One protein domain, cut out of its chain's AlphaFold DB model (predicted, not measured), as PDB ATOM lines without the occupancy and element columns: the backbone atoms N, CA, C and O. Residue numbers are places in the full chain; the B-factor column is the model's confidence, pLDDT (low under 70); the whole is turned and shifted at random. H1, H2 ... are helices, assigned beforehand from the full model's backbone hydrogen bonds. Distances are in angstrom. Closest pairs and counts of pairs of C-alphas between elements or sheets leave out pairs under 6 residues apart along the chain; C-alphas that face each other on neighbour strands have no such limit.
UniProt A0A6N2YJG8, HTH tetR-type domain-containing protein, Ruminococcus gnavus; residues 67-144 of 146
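This is residues 67 to 144 of the 146 residues of the protein "HTH tetR-type domain-containing protein" of Ruminococcus gnavus (UniProt A0A6N2YJG8). H1 crosses the first half of the long helix H2, while H3 and H4, nearly end to end, fold back beside H2. The printed part has 78 residues, with four named helices in the order H1, H2, H3, H4 and no named strand; its class is all helix, with 62 of the 78 residues in the helices, and it is elongated, spanning 45 by 24 by 18 A, and only just loose, close to compact, with a radius of gyration of the C-alphas of 14.1 A.

H1, residues 67 to 81, begins at C-alpha 67 (170.747, 101.984, 104.187). H2, residues 88 to 111, is 34.3 A long. H3 is residues 118 to 129; H4, residues 132 to 142, ends at C-alpha 142 (173.183, 71.859, 108.421).

Residues 91 to 99 of H2 touch H1 at a steep tilt of 48 degrees, opposite ways; the closest C-alphas, Lys 74 and Ala 95, are 5.2 A apart. H1 and H3 are apart. In the four helices every O i to N i+4 pair is within hydrogen-bond range.

The printed part has no cut and no long link. Only residue 144 has pLDDT under 70.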
ATOM      1  N   LYS A  67     171.380 102.813 103.153       75.00
ATOM      2  CA  LYS A  67     170.747 101.984 104.187       75.00
ATOM      3  C   LYS A  67     169.477 101.276 103.688       75.00
ATOM      4  O   LYS A  67     169.254 100.127 104.036       75.00
ATOM      5  N   LYS A  68     168.709 101.912 102.794       78.81
ATOM      6  CA  LYS A  68     167.455 101.360 102.252       78.81
ATOM      7  C   LYS A  68     167.637 100.025 101.523       78.81
ATOM      8  O   LYS A  68     166.850  99.117 101.748       78.81
ATOM      9  N   THR A  69     168.665  99.886 100.683       77.88
ATOM     10  CA  THR A  69     168.928  98.630  99.953       77.88
ATOM     11  C   THR A  69     169.254  97.497 100.920       77.88
ATOM     12  O   THR A  69     168.769  96.378 100.770       77.88
ATOM     13  N   TYR A  70     170.056  97.800 101.944       82.19
ATOM     14  CA  TYR A  70     170.355  96.853 103.010       82.19
ATOM     15  C   TYR A  70     169.100  96.492 103.815       82.19
ATOM     16  O   TYR A  70     168.850  95.311 104.023       82.19
ATOM     17  N   ASP A  71     168.295  97.480 104.215       85.56
ATOM     18  CA  ASP A  71     167.081  97.272 105.010       85.56
ATOM     19  C   ASP A  71     166.065  96.383 104.268       85.56
ATOM     20  O   ASP A  71     165.478  95.490 104.876       85.56
ATOM     21  N   LEU A  72     165.906  96.565 102.949       83.44
ATOM     22  CA  LEU A  72     165.050  95.716 102.111       83.44
ATOM     23  C   LEU A  72     165.522  94.259 102.105       83.44
ATOM     24  O   LEU A  72     164.732  93.345 102.331       83.44
ATOM     25  N   LEU A  73     166.817  94.034 101.876       84.38
ATOM     26  CA  LEU A  73     167.373  92.682 101.852       84.38
ATOM     27  C   LEU A  73     167.355  92.033 103.232       84.38
ATOM     28  O   LEU A  73     167.036  90.852 103.340       84.38
ATOM     29  N   LYS A  74     167.631  92.800 104.289       87.31
ATOM     30  CA  LYS A  74     167.502  92.327 105.665       87.31
ATOM     31  C   LYS A  74     166.064  91.903 105.955       87.31
ATOM     32  O   LYS A  74     165.876  90.809 106.465       87.31
ATOM     33  N   ALA A  75     165.064  92.697 105.570       87.50
ATOM     34  CA  ALA A  75     163.657  92.345 105.767       87.50
ATOM     35  C   ALA A  75     163.283  91.016 105.087       87.50
ATOM     36  O   ALA A  75     162.636  90.175 105.707       87.50
ATOM     37  N   VAL A  76     163.753  90.785 103.855       86.62
ATOM     38  CA  VAL A  76     163.549  89.503 103.157       86.62
ATOM     39  C   VAL A  76     164.236  88.354 103.898       86.62
ATOM     40  O   VAL A  76     163.649  87.285 104.053       86.62
ATOM     41  N   VAL A  77     165.467  88.548 104.378       88.19
ATOM     42  CA  VAL A  77     166.183  87.518 105.147       88.19
ATOM     43  C   VAL A  77     165.456  87.198 106.453       88.19
ATOM     44  O   VAL A  77     165.301  86.022 106.772       88.19
ATOM     45  N   GLU A  78     164.967  88.200 107.183       89.69
ATOM     46  CA  GLU A  78     164.179  87.997 108.408       89.69
ATOM     47  C   GLU A  78     162.889  87.220 108.126       89.69
ATOM     48  O   GLU A  78     162.599  86.243 108.812       89.69
ATOM     49  N   GLU A  79     162.151  87.583 107.072       88.88
ATOM     50  CA  GLU A  79     160.939  86.864 106.660       88.88
ATOM     51  C   GLU A  79     161.244  85.392 106.344       88.88
ATOM     52  O   GLU A  79     160.547  84.492 106.813       88.88
ATOM     53  N   LYS A  80     162.310  85.124 105.579       86.12
ATOM     54  CA  LYS A  80     162.681  83.760 105.170       86.12
ATOM     55  C   LYS A  80     163.306  82.926 106.283       86.12
ATOM     56  O   LYS A  80     163.352  81.705 106.150       86.12
ATOM     57  N   THR A  81     163.792  83.557 107.348       87.94
ATOM     58  CA  THR A  81     164.408  82.876 108.498       87.94
ATOM     59  C   THR A  81     163.507  82.842 109.730       87.94
ATOM     60  O   THR A  81     163.912  82.326 110.773       87.94
ATOM     61  N   ALA A  82     162.274  83.345 109.628       89.00
ATOM     62  CA  ALA A  82     161.305  83.309 110.711       89.00
ATOM     63  C   ALA A  82     161.079  81.867 111.207       89.00
ATOM     64  O   ALA A  82     160.777  80.961 110.433       89.00
ATOM     65  N   GLY A  83     161.244  81.651 112.516       86.69
ATOM     66  CA  GLY A  83     161.103  80.331 113.142       86.69
ATOM     67  C   GLY A  83     162.312  79.397 112.987       86.69
ATOM     68  O   GLY A  83     162.246  78.254 113.431       86.69
ATOM     69  N   MET A  84     163.419  79.861 112.397       88.12
ATOM     70  CA  MET A  84     164.660  79.092 112.260       88.12
ATOM     71  C   MET A  84     165.702  79.493 113.313       88.12
ATOM     72  O   MET A  84     165.814  80.660 113.683       88.12
ATOM     73  N   GLN A  85     166.515  78.533 113.763       85.88
ATOM     74  CA  GLN A  85     167.619  78.752 114.712       85.88
ATOM     75  C   GLN A  85     168.896  79.214 113.989       85.88
ATOM     76  O   GLN A  85     169.901  78.508 113.958       85.88
ATOM     77  N   ILE A  86     168.850  80.390 113.359       86.62
ATOM     78  CA  ILE A  86     169.996  80.999 112.666       86.62
ATOM     79  C   ILE A  86     170.546  82.184 113.468       86.62
ATOM     80  O   ILE A  86     169.784  82.965 114.037       86.62
ATOM     81  N   ARG A  87     171.876  82.335 113.520       89.94
ATOM     82  CA  ARG A  87     172.514  83.449 114.237       89.94
ATOM     83  C   ARG A  87     172.357  84.757 113.464       89.94
ATOM     84  O   ARG A  87     172.449  84.768 112.237       89.94
ATOM     85  N   GLU A  88     172.228  85.868 114.185       87.75
ATOM     86  CA  GLU A  88     172.107  87.209 113.590       87.75
ATOM     87  C   GLU A  88     173.274  87.553 112.653       87.75
ATOM     88  O   GLU A  88     173.052  88.023 111.542       87.75
ATOM     89  N   GLU A  89     174.511  87.201 113.015       88.06
ATOM     90  CA  GLU A  89     175.687  87.406 112.153       88.06
ATOM     91  C   GLU A  89     175.555  86.710 110.786       88.06
ATOM     92  O   GLU A  89     176.005  87.226 109.761       88.06
ATOM     93  N   GLN A  90     174.909  85.540 110.743       87.75
ATOM     94  CA  GLN A  90     174.687  84.801 109.499       87.75
ATOM     95  C   GLN A  90     173.608  85.480 108.653       87.75
ATOM     96  O   GLN A  90     173.772  85.592 107.438       87.75
ATOM     97  N   LYS A  91     172.541  85.991 109.279       87.00
ATOM     98  CA  LYS A  91     171.521  86.794 108.588       87.00
ATOM     99  C   LYS A  91     172.125  88.067 107.994       87.00
ATOM    100  O   LYS A  91     171.881  88.384 106.831       87.00
ATOM    101  N   GLU A  92     172.961  88.767 108.760       89.44
ATOM    102  CA  GLU A  92     173.656  89.970 108.297       89.44
ATOM    103  C   GLU A  92     174.616  89.681 107.145       89.44
ATOM    104  O   GLU A  92     174.682  90.460 106.190       89.44
ATOM    105  N   PHE A  93     175.336  88.559 107.204       89.00
ATOM    106  CA  PHE A  93     176.197  88.121 106.112       89.00
ATOM    107  C   PHE A  93     175.392  87.866 104.833       89.00
ATOM    108  O   PHE A  93     175.746  88.390 103.778       89.00
ATOM    109  N   ILE A  94     174.282  87.126 104.930       86.81
ATOM    110  CA  ILE A  94     173.380  86.836 103.805       86.81
ATOM    111  C   ILE A  94     172.853  88.145 103.198       86.81
ATOM    112  O   ILE A  94     172.991  88.362 101.994       86.81
ATOM    113  N   ALA A  95     172.317  89.054 104.020       87.50
ATOM    114  CA  ALA A  95     171.799  90.338 103.549       87.50
ATOM    115  C   ALA A  95     172.885  91.181 102.853       87.50
ATOM    116  O   ALA A  95     172.652  91.750 101.785       87.50
ATOM    117  N   ASN A  96     174.095  91.235 103.419       86.94
ATOM    118  CA  ASN A  96     175.208  91.968 102.820       86.94
ATOM    119  C   ASN A  96     175.705  91.344 101.515       86.94
ATOM    120  O   ASN A  96     176.003  92.087 100.582       86.94
ATOM    121  N   PHE A  97     175.784  90.015 101.433       86.81
ATOM    122  CA  PHE A  97     176.194  89.313 100.221       86.81
ATOM    123  C   PHE A  97     175.282  89.683  99.048       86.81
ATOM    124  O   PHE A  97     175.751  90.226  98.049       86.81
ATOM    125  N   TYR A  98     173.967  89.513  99.219       82.19
ATOM    126  CA  TYR A  98     172.997  89.830  98.172       82.19
ATOM    127  C   TYR A  98     172.910  91.329  97.864       82.19
ATOM    128  O   TYR A  98     172.688  91.704  96.712       82.19
ATOM    129  N   LYS A  99     173.181  92.197  98.850       85.19
ATOM    130  CA  LYS A  99     173.313  93.644  98.629       85.19
ATOM    131  C   LYS A  99     174.457  93.919  97.669       85.19
ATOM    132  O   LYS A  99     174.268  94.633  96.693       85.19
ATOM    133  N   TYR A 100     175.638  93.364  97.921       86.00
ATOM    134  CA  TYR A 100     176.789  93.603  97.054       86.00
ATOM    135  C   TYR A 100     176.598  93.023  95.653       86.00
ATOM    136  O   TYR A 100     176.979  93.689  94.694       86.00
ATOM    137  N   SER A 101     175.956  91.859  95.522       83.75
ATOM    138  CA  SER A 101     175.594  91.299  94.214       83.75
ATOM    139  C   SER A 101     174.689  92.245  93.421       83.75
ATOM    140  O   SER A 101     175.012  92.579  92.286       83.75
ATOM    141  N   PHE A 102     173.613  92.752  94.036       81.94
ATOM    142  CA  PHE A 102     172.714  93.716  93.395       81.94
ATOM    143  C   PHE A 102     173.433  95.006  92.993       81.94
ATOM    144  O   PHE A 102     173.352  95.442  91.847       81.94
ATOM    145  N   VAL A 103     174.169  95.611  93.933       83.94
ATOM    146  CA  VAL A 103     174.879  96.872  93.687       83.94
ATOM    147  C   VAL A 103     175.920  96.707  92.579       83.94
ATOM    148  O   VAL A 103     176.049  97.598  91.747       83.94
ATOM    149  N   GLY A 104     176.642  95.585  92.539       84.62
ATOM    150  CA  GLY A 104     177.623  95.299  91.489       84.62
ATOM    151  C   GLY A 104     176.991  95.257  90.099       84.62
ATOM    152  O   GLY A 104     177.430  95.988  89.214       84.62
ATOM    153  N   ILE A 105     175.917  94.477  89.942       85.19
ATOM    154  CA  ILE A 105     175.191  94.335  88.671       85.19
ATOM    155  C   ILE A 105     174.650  95.690  88.202       85.19
ATOM    156  O   ILE A 105     174.891  96.100  87.068       85.19
ATOM    157  N   MET A 106     173.979  96.428  89.093       82.88
ATOM    158  CA  MET A 106     173.416  97.738  88.759       82.88
ATOM    159  C   MET A 106     174.496  98.751  88.366       82.88
ATOM    160  O   MET A 106     174.316  99.502  87.410       82.88
ATOM    161  N   LEU A 107     175.630  98.783  89.072       83.12
ATOM    162  CA  LEU A 107     176.729  99.686  88.729       83.12
ATOM    163  C   LEU A 107     177.362  99.340  87.381       83.12
ATOM    164  O   LEU A 107     177.717 100.251  86.635       83.12
ATOM    165  N   ASP A 108     177.516  98.058  87.064       85.75
ATOM    166  CA  ASP A 108     178.091  97.642  85.787       85.75
ATOM    167  C   ASP A 108     177.148  97.918  84.614       85.75
ATOM    168  O   ASP A 108     177.619  98.346  83.560       85.75
ATOM    169  N   TRP A 109     175.834  97.793  84.804       84.56
ATOM    170  CA  TRP A 109     174.846  98.231  83.814       84.56
ATOM    171  C   TRP A 109     174.924  99.737  83.538       84.56
ATOM    172  O   TRP A 109     174.967 100.166  82.380       84.56
ATOM    173  N   ILE A 110     175.029 100.551  84.594       81.38
ATOM    174  CA  ILE A 110     175.156 102.007  84.451       81.38
ATOM    175  C   ILE A 110     176.438 102.362  83.688       81.38
ATOM    176  O   ILE A 110     176.387 103.153  82.748       81.38
ATOM    177  N   LYS A 111     177.579 101.744  84.026       79.88
ATOM    178  CA  LYS A 111     178.858 101.975  83.324       79.88
ATOM    179  C   LYS A 111     178.823 101.588  81.847       79.88
ATOM    180  O   LYS A 111     179.596 102.124  81.062       79.88
ATOM    181  N   GLN A 112     177.965 100.648  81.462       83.75
ATOM    182  CA  GLN A 112     177.796 100.239  80.065       83.75
ATOM    183  C   GLN A 112     176.862 101.171  79.279       83.75
ATOM    184  O   GLN A 112     176.612 100.945  78.091       83.75
ATOM    185  N   GLY A 113     176.388 102.243  79.918       77.94
ATOM    186  CA  GLY A 113     175.525 103.250  79.317       77.94
ATOM    187  C   GLY A 113     174.048 102.877  79.353       77.94
ATOM    188  O   GLY A 113     173.305 103.375  78.516       77.94
ATOM    189  N   MET A 114     173.632 102.003  80.281       82.94
ATOM    190  CA  MET A 114     172.224 101.623  80.482       82.94
ATOM    191  C   MET A 114     171.540 101.129  79.193       82.94
ATOM    192  O   MET A 114     170.395 101.471  78.912       82.94
ATOM    193  N   LYS A 115     172.280 100.386  78.358       78.62
ATOM    194  CA  LYS A 115     171.829  99.970  77.015       78.62
ATOM    195  C   LYS A 115     170.765  98.878  77.045       78.62
ATOM    196  O   LYS A 115     169.910  98.841  76.168       78.62
ATOM    197  N   GLU A 116     170.880  97.977  78.010       75.62
ATOM    198  CA  GLU A 116     169.928  96.892  78.251       75.62
ATOM    199  C   GLU A 116     168.727  97.426  79.033       75.62
ATOM    200  O   GLU A 116     168.879  98.353  79.835       75.62
ATOM    201  N   ASP A 117     167.545  96.846  78.827       81.31
ATOM    202  CA  ASP A 117     166.396  97.165  79.669       81.31
ATOM    203  C   ASP A 117     166.674  96.676  81.102       81.31
ATOM    204  O   ASP A 117     167.064  95.531  81.331       81.31
ATOM    205  N   TYR A 118     166.473  97.555  82.085       77.44
ATOM    206  CA  TYR A 118     166.644  97.205  83.491       77.44
ATOM    207  C   TYR A 118     165.706  96.064  83.907       77.44
ATOM    208  O   TYR A 118     166.028  95.341  84.849       77.44
ATOM    209  N   SER A 119     164.568  95.895  83.222       76.88
ATOM    210  CA  SER A 119     163.633  94.796  83.470       76.88
ATOM    211  C   SER A 119     164.295  93.429  83.256       76.88
ATOM    212  O   SER A 119     164.234  92.583  84.145       76.88
ATOM    213  N   GLU A 120     165.049  93.253  82.167       82.44
ATOM    214  CA  GLU A 120     165.768  92.009  81.864       82.44
ATOM    215  C   GLU A 120     166.856  91.704  82.902       82.44
ATOM    216  O   GLU A 120     167.071  90.555  83.290       82.44
ATOM    217  N   ILE A 121     167.534  92.740  83.399       80.94
ATOM    218  CA  ILE A 121     168.564  92.603  84.437       80.94
ATOM    219  C   ILE A 121     167.940  92.189  85.766       80.94
ATOM    220  O   ILE A 121     168.461  91.300  86.445       80.94
ATOM    221  N   VAL A 122     166.821  92.817  86.133       77.50
ATOM    222  CA  VAL A 122     166.056  92.466  87.331       77.50
ATOM    223  C   VAL A 122     165.543  91.033  87.232       77.50
ATOM    224  O   VAL A 122     165.664  90.299  88.210       77.50
ATOM    225  N   ASP A 123     165.058  90.604  86.070       80.06
ATOM    226  CA  ASP A 123     164.555  89.247  85.853       80.06
ATOM    227  C   ASP A 123     165.673  88.203  85.931       80.06
ATOM    228  O   ASP A 123     165.558  87.222  86.668       80.06
ATOM    229  N   ASN A 124     166.802  88.434  85.255       82.62
ATOM    230  CA  ASN A 124     167.972  87.554  85.332       82.62
ATOM    231  C   ASN A 124     168.506  87.445  86.764       82.62
ATOM    232  O   ASN A 124     168.878  86.361  87.229       82.62
ATOM    233  N   MET A 125     168.511  88.559  87.493       79.69
ATOM    234  CA  MET A 125     168.879  88.568  88.898       79.69
ATOM    235  C   MET A 125     167.850  87.818  89.748       79.69
ATOM    236  O   MET A 125     168.242  86.992  90.566       79.69
ATOM    237  N   ALA A 126     166.553  88.048  89.552       75.38
ATOM    238  CA  ALA A 126     165.498  87.350  90.275       75.38
ATOM    239  C   ALA A 126     165.593  85.836  90.058       75.38
ATOM    240  O   ALA A 126     165.537  85.093  91.033       75.38
ATOM    241  N   LEU A 127     165.831  85.386  88.821       81.25
ATOM    242  CA  LEU A 127     166.060  83.980  88.480       81.25
ATOM    243  C   LEU A 127     167.301  83.410  89.175       81.25
ATOM    244  O   LEU A 127     167.239  82.323  89.744       81.25
ATOM    245  N   THR A 128     168.410  84.150  89.179       78.88
ATOM    246  CA  THR A 128     169.669  83.714  89.809       78.88
ATOM    247  C   THR A 128     169.558  83.642  91.337       78.88
ATOM    248  O   THR A 128     170.168  82.785  91.976       78.88
ATOM    249  N   LEU A 129     168.783  84.547  91.936       74.69
ATOM    250  CA  LEU A 129     168.592  84.653  93.383       74.69
ATOM    251  C   LEU A 129     167.428  83.810  93.908       74.69
ATOM    252  O   LEU A 129     167.286  83.618  95.121       74.69
ATOM    253  N   HIS A 130     166.571  83.313  93.020       77.56
ATOM    254  CA  HIS A 130     165.414  82.536  93.417       77.56
ATOM    255  C   HIS A 130     165.855  81.273  94.170       77.56
ATOM    256  O   HIS A 130     166.638  80.466  93.678       77.56
ATOM    257  N   GLY A 131     165.380  81.114  95.407       76.12
ATOM    258  CA  GLY A 131     165.735  79.987  96.276       76.12
ATOM    259  C   GLY A 131     167.159  80.016  96.852       76.12
ATOM    260  O   GLY A 131     167.453  79.234  97.757       76.12
ATOM    261  N   SER A 132     168.037  80.930  96.424       80.25
ATOM    262  CA  SER A 132     169.440  80.957  96.859       80.25
ATOM    263  C   SER A 132     169.594  81.397  98.320       80.25
ATOM    264  O   SER A 132     170.447  80.870  99.041       80.25
ATOM    265  N   ILE A 133     168.744  82.322  98.788       78.50
ATOM    266  CA  ILE A 133     168.674  82.740 100.199       78.50
ATOM    267  C   ILE A 133     168.277  81.544 101.068       78.50
ATOM    268  O   ILE A 133     168.989  81.214 102.012       78.50
ATOM    269  N   THR A 134     167.191  80.854 100.711       79.25
ATOM    270  CA  THR A 134     166.719  79.657 101.421       79.25
ATOM    271  C   THR A 134     167.787  78.568 101.457       79.25
ATOM    272  O   THR A 134     168.055  78.017 102.523       79.25
ATOM    273  N   ASN A 135     168.455  78.306 100.332       83.12
ATOM    274  CA  ASN A 135     169.525  77.312 100.263       83.12
ATOM    275  C   ASN A 135     170.727  77.702 101.142       83.12
ATOM    276  O   ASN A 135     171.288  76.874 101.853       83.12
ATOM    277  N   SER A 136     171.099  78.985 101.151       80.69
ATOM    278  CA  SER A 136     172.179  79.507 102.003       80.69
ATOM    279  C   SER A 136     171.851  79.344 103.490       80.69
ATOM    280  O   SER A 136     172.705  78.913 104.262       80.69
ATOM    281  N   VAL A 137     170.607  79.632 103.888       79.06
ATOM    282  CA  VAL A 137     170.104  79.408 105.253       79.06
ATOM    283  C   VAL A 137     170.177  77.927 105.624       79.06
ATOM    284  O   VAL A 137     170.745  77.591 106.659       79.06
ATOM    285  N   GLN A 138     169.677  77.034 104.765       83.25
ATOM    286  CA  GLN A 138     169.731  75.585 104.993       83.25
ATOM    287  C   GLN A 138     171.169  75.078 105.156       83.25
ATOM    288  O   GLN A 138     171.443  74.334 106.093       83.25
ATOM    289  N   ASN A 139     172.098  75.539 104.315       83.31
ATOM    290  CA  ASN A 139     173.517  75.186 104.408       83.31
ATOM    291  C   ASN A 139     174.170  75.647 105.719       83.31
ATOM    292  O   ASN A 139     175.083  74.995 106.219       83.31
ATOM    293  N   PHE A 140     173.739  76.779 106.281       85.69
ATOM    294  CA  PHE A 140     174.231  77.238 107.578       85.69
ATOM    295  C   PHE A 140     173.635  76.457 108.750       85.69
ATOM    296  O   PHE A 140     174.353  76.226 109.720       85.69
ATOM    297  N   LEU A 141     172.369  76.043 108.652       81.12
ATOM    298  CA  LEU A 141     171.703  75.209 109.657       81.12
ATOM    299  C   LEU A 141     172.269  73.780 109.680       81.12
ATOM    300  O   LEU A 141     172.457  73.218 110.756       81.12
ATOM    301  N   SER A 142     172.594  73.204 108.519       81.00
ATOM    302  CA  SER A 142     173.183  71.859 108.421       81.00
ATOM    303  C   SER A 142     174.647  71.795 108.859       81.00
ATOM    304  O   SER A 142     175.144  70.729 109.201       81.00
ATOM    305  N   LYS A 143     175.344  72.938 108.905       73.12
ATOM    306  CA  LYS A 143     176.724  73.045 109.403       73.12
ATOM    307  C   LYS A 143     176.842  72.998 110.931       73.12
ATOM    308  O   LYS A 143     177.952  73.109 111.443       73.12
ATOM    309  N   THR A 144     175.717  72.917 111.646       56.78
ATOM    310  CA  THR A 144     175.661  72.982 113.116       56.78
ATOM    311  C   THR A 144     175.703  71.619 113.817       56.78
ATOM    312  O   THR A 144     175.594  71.606 115.038       56.78
TER     313      THR A 144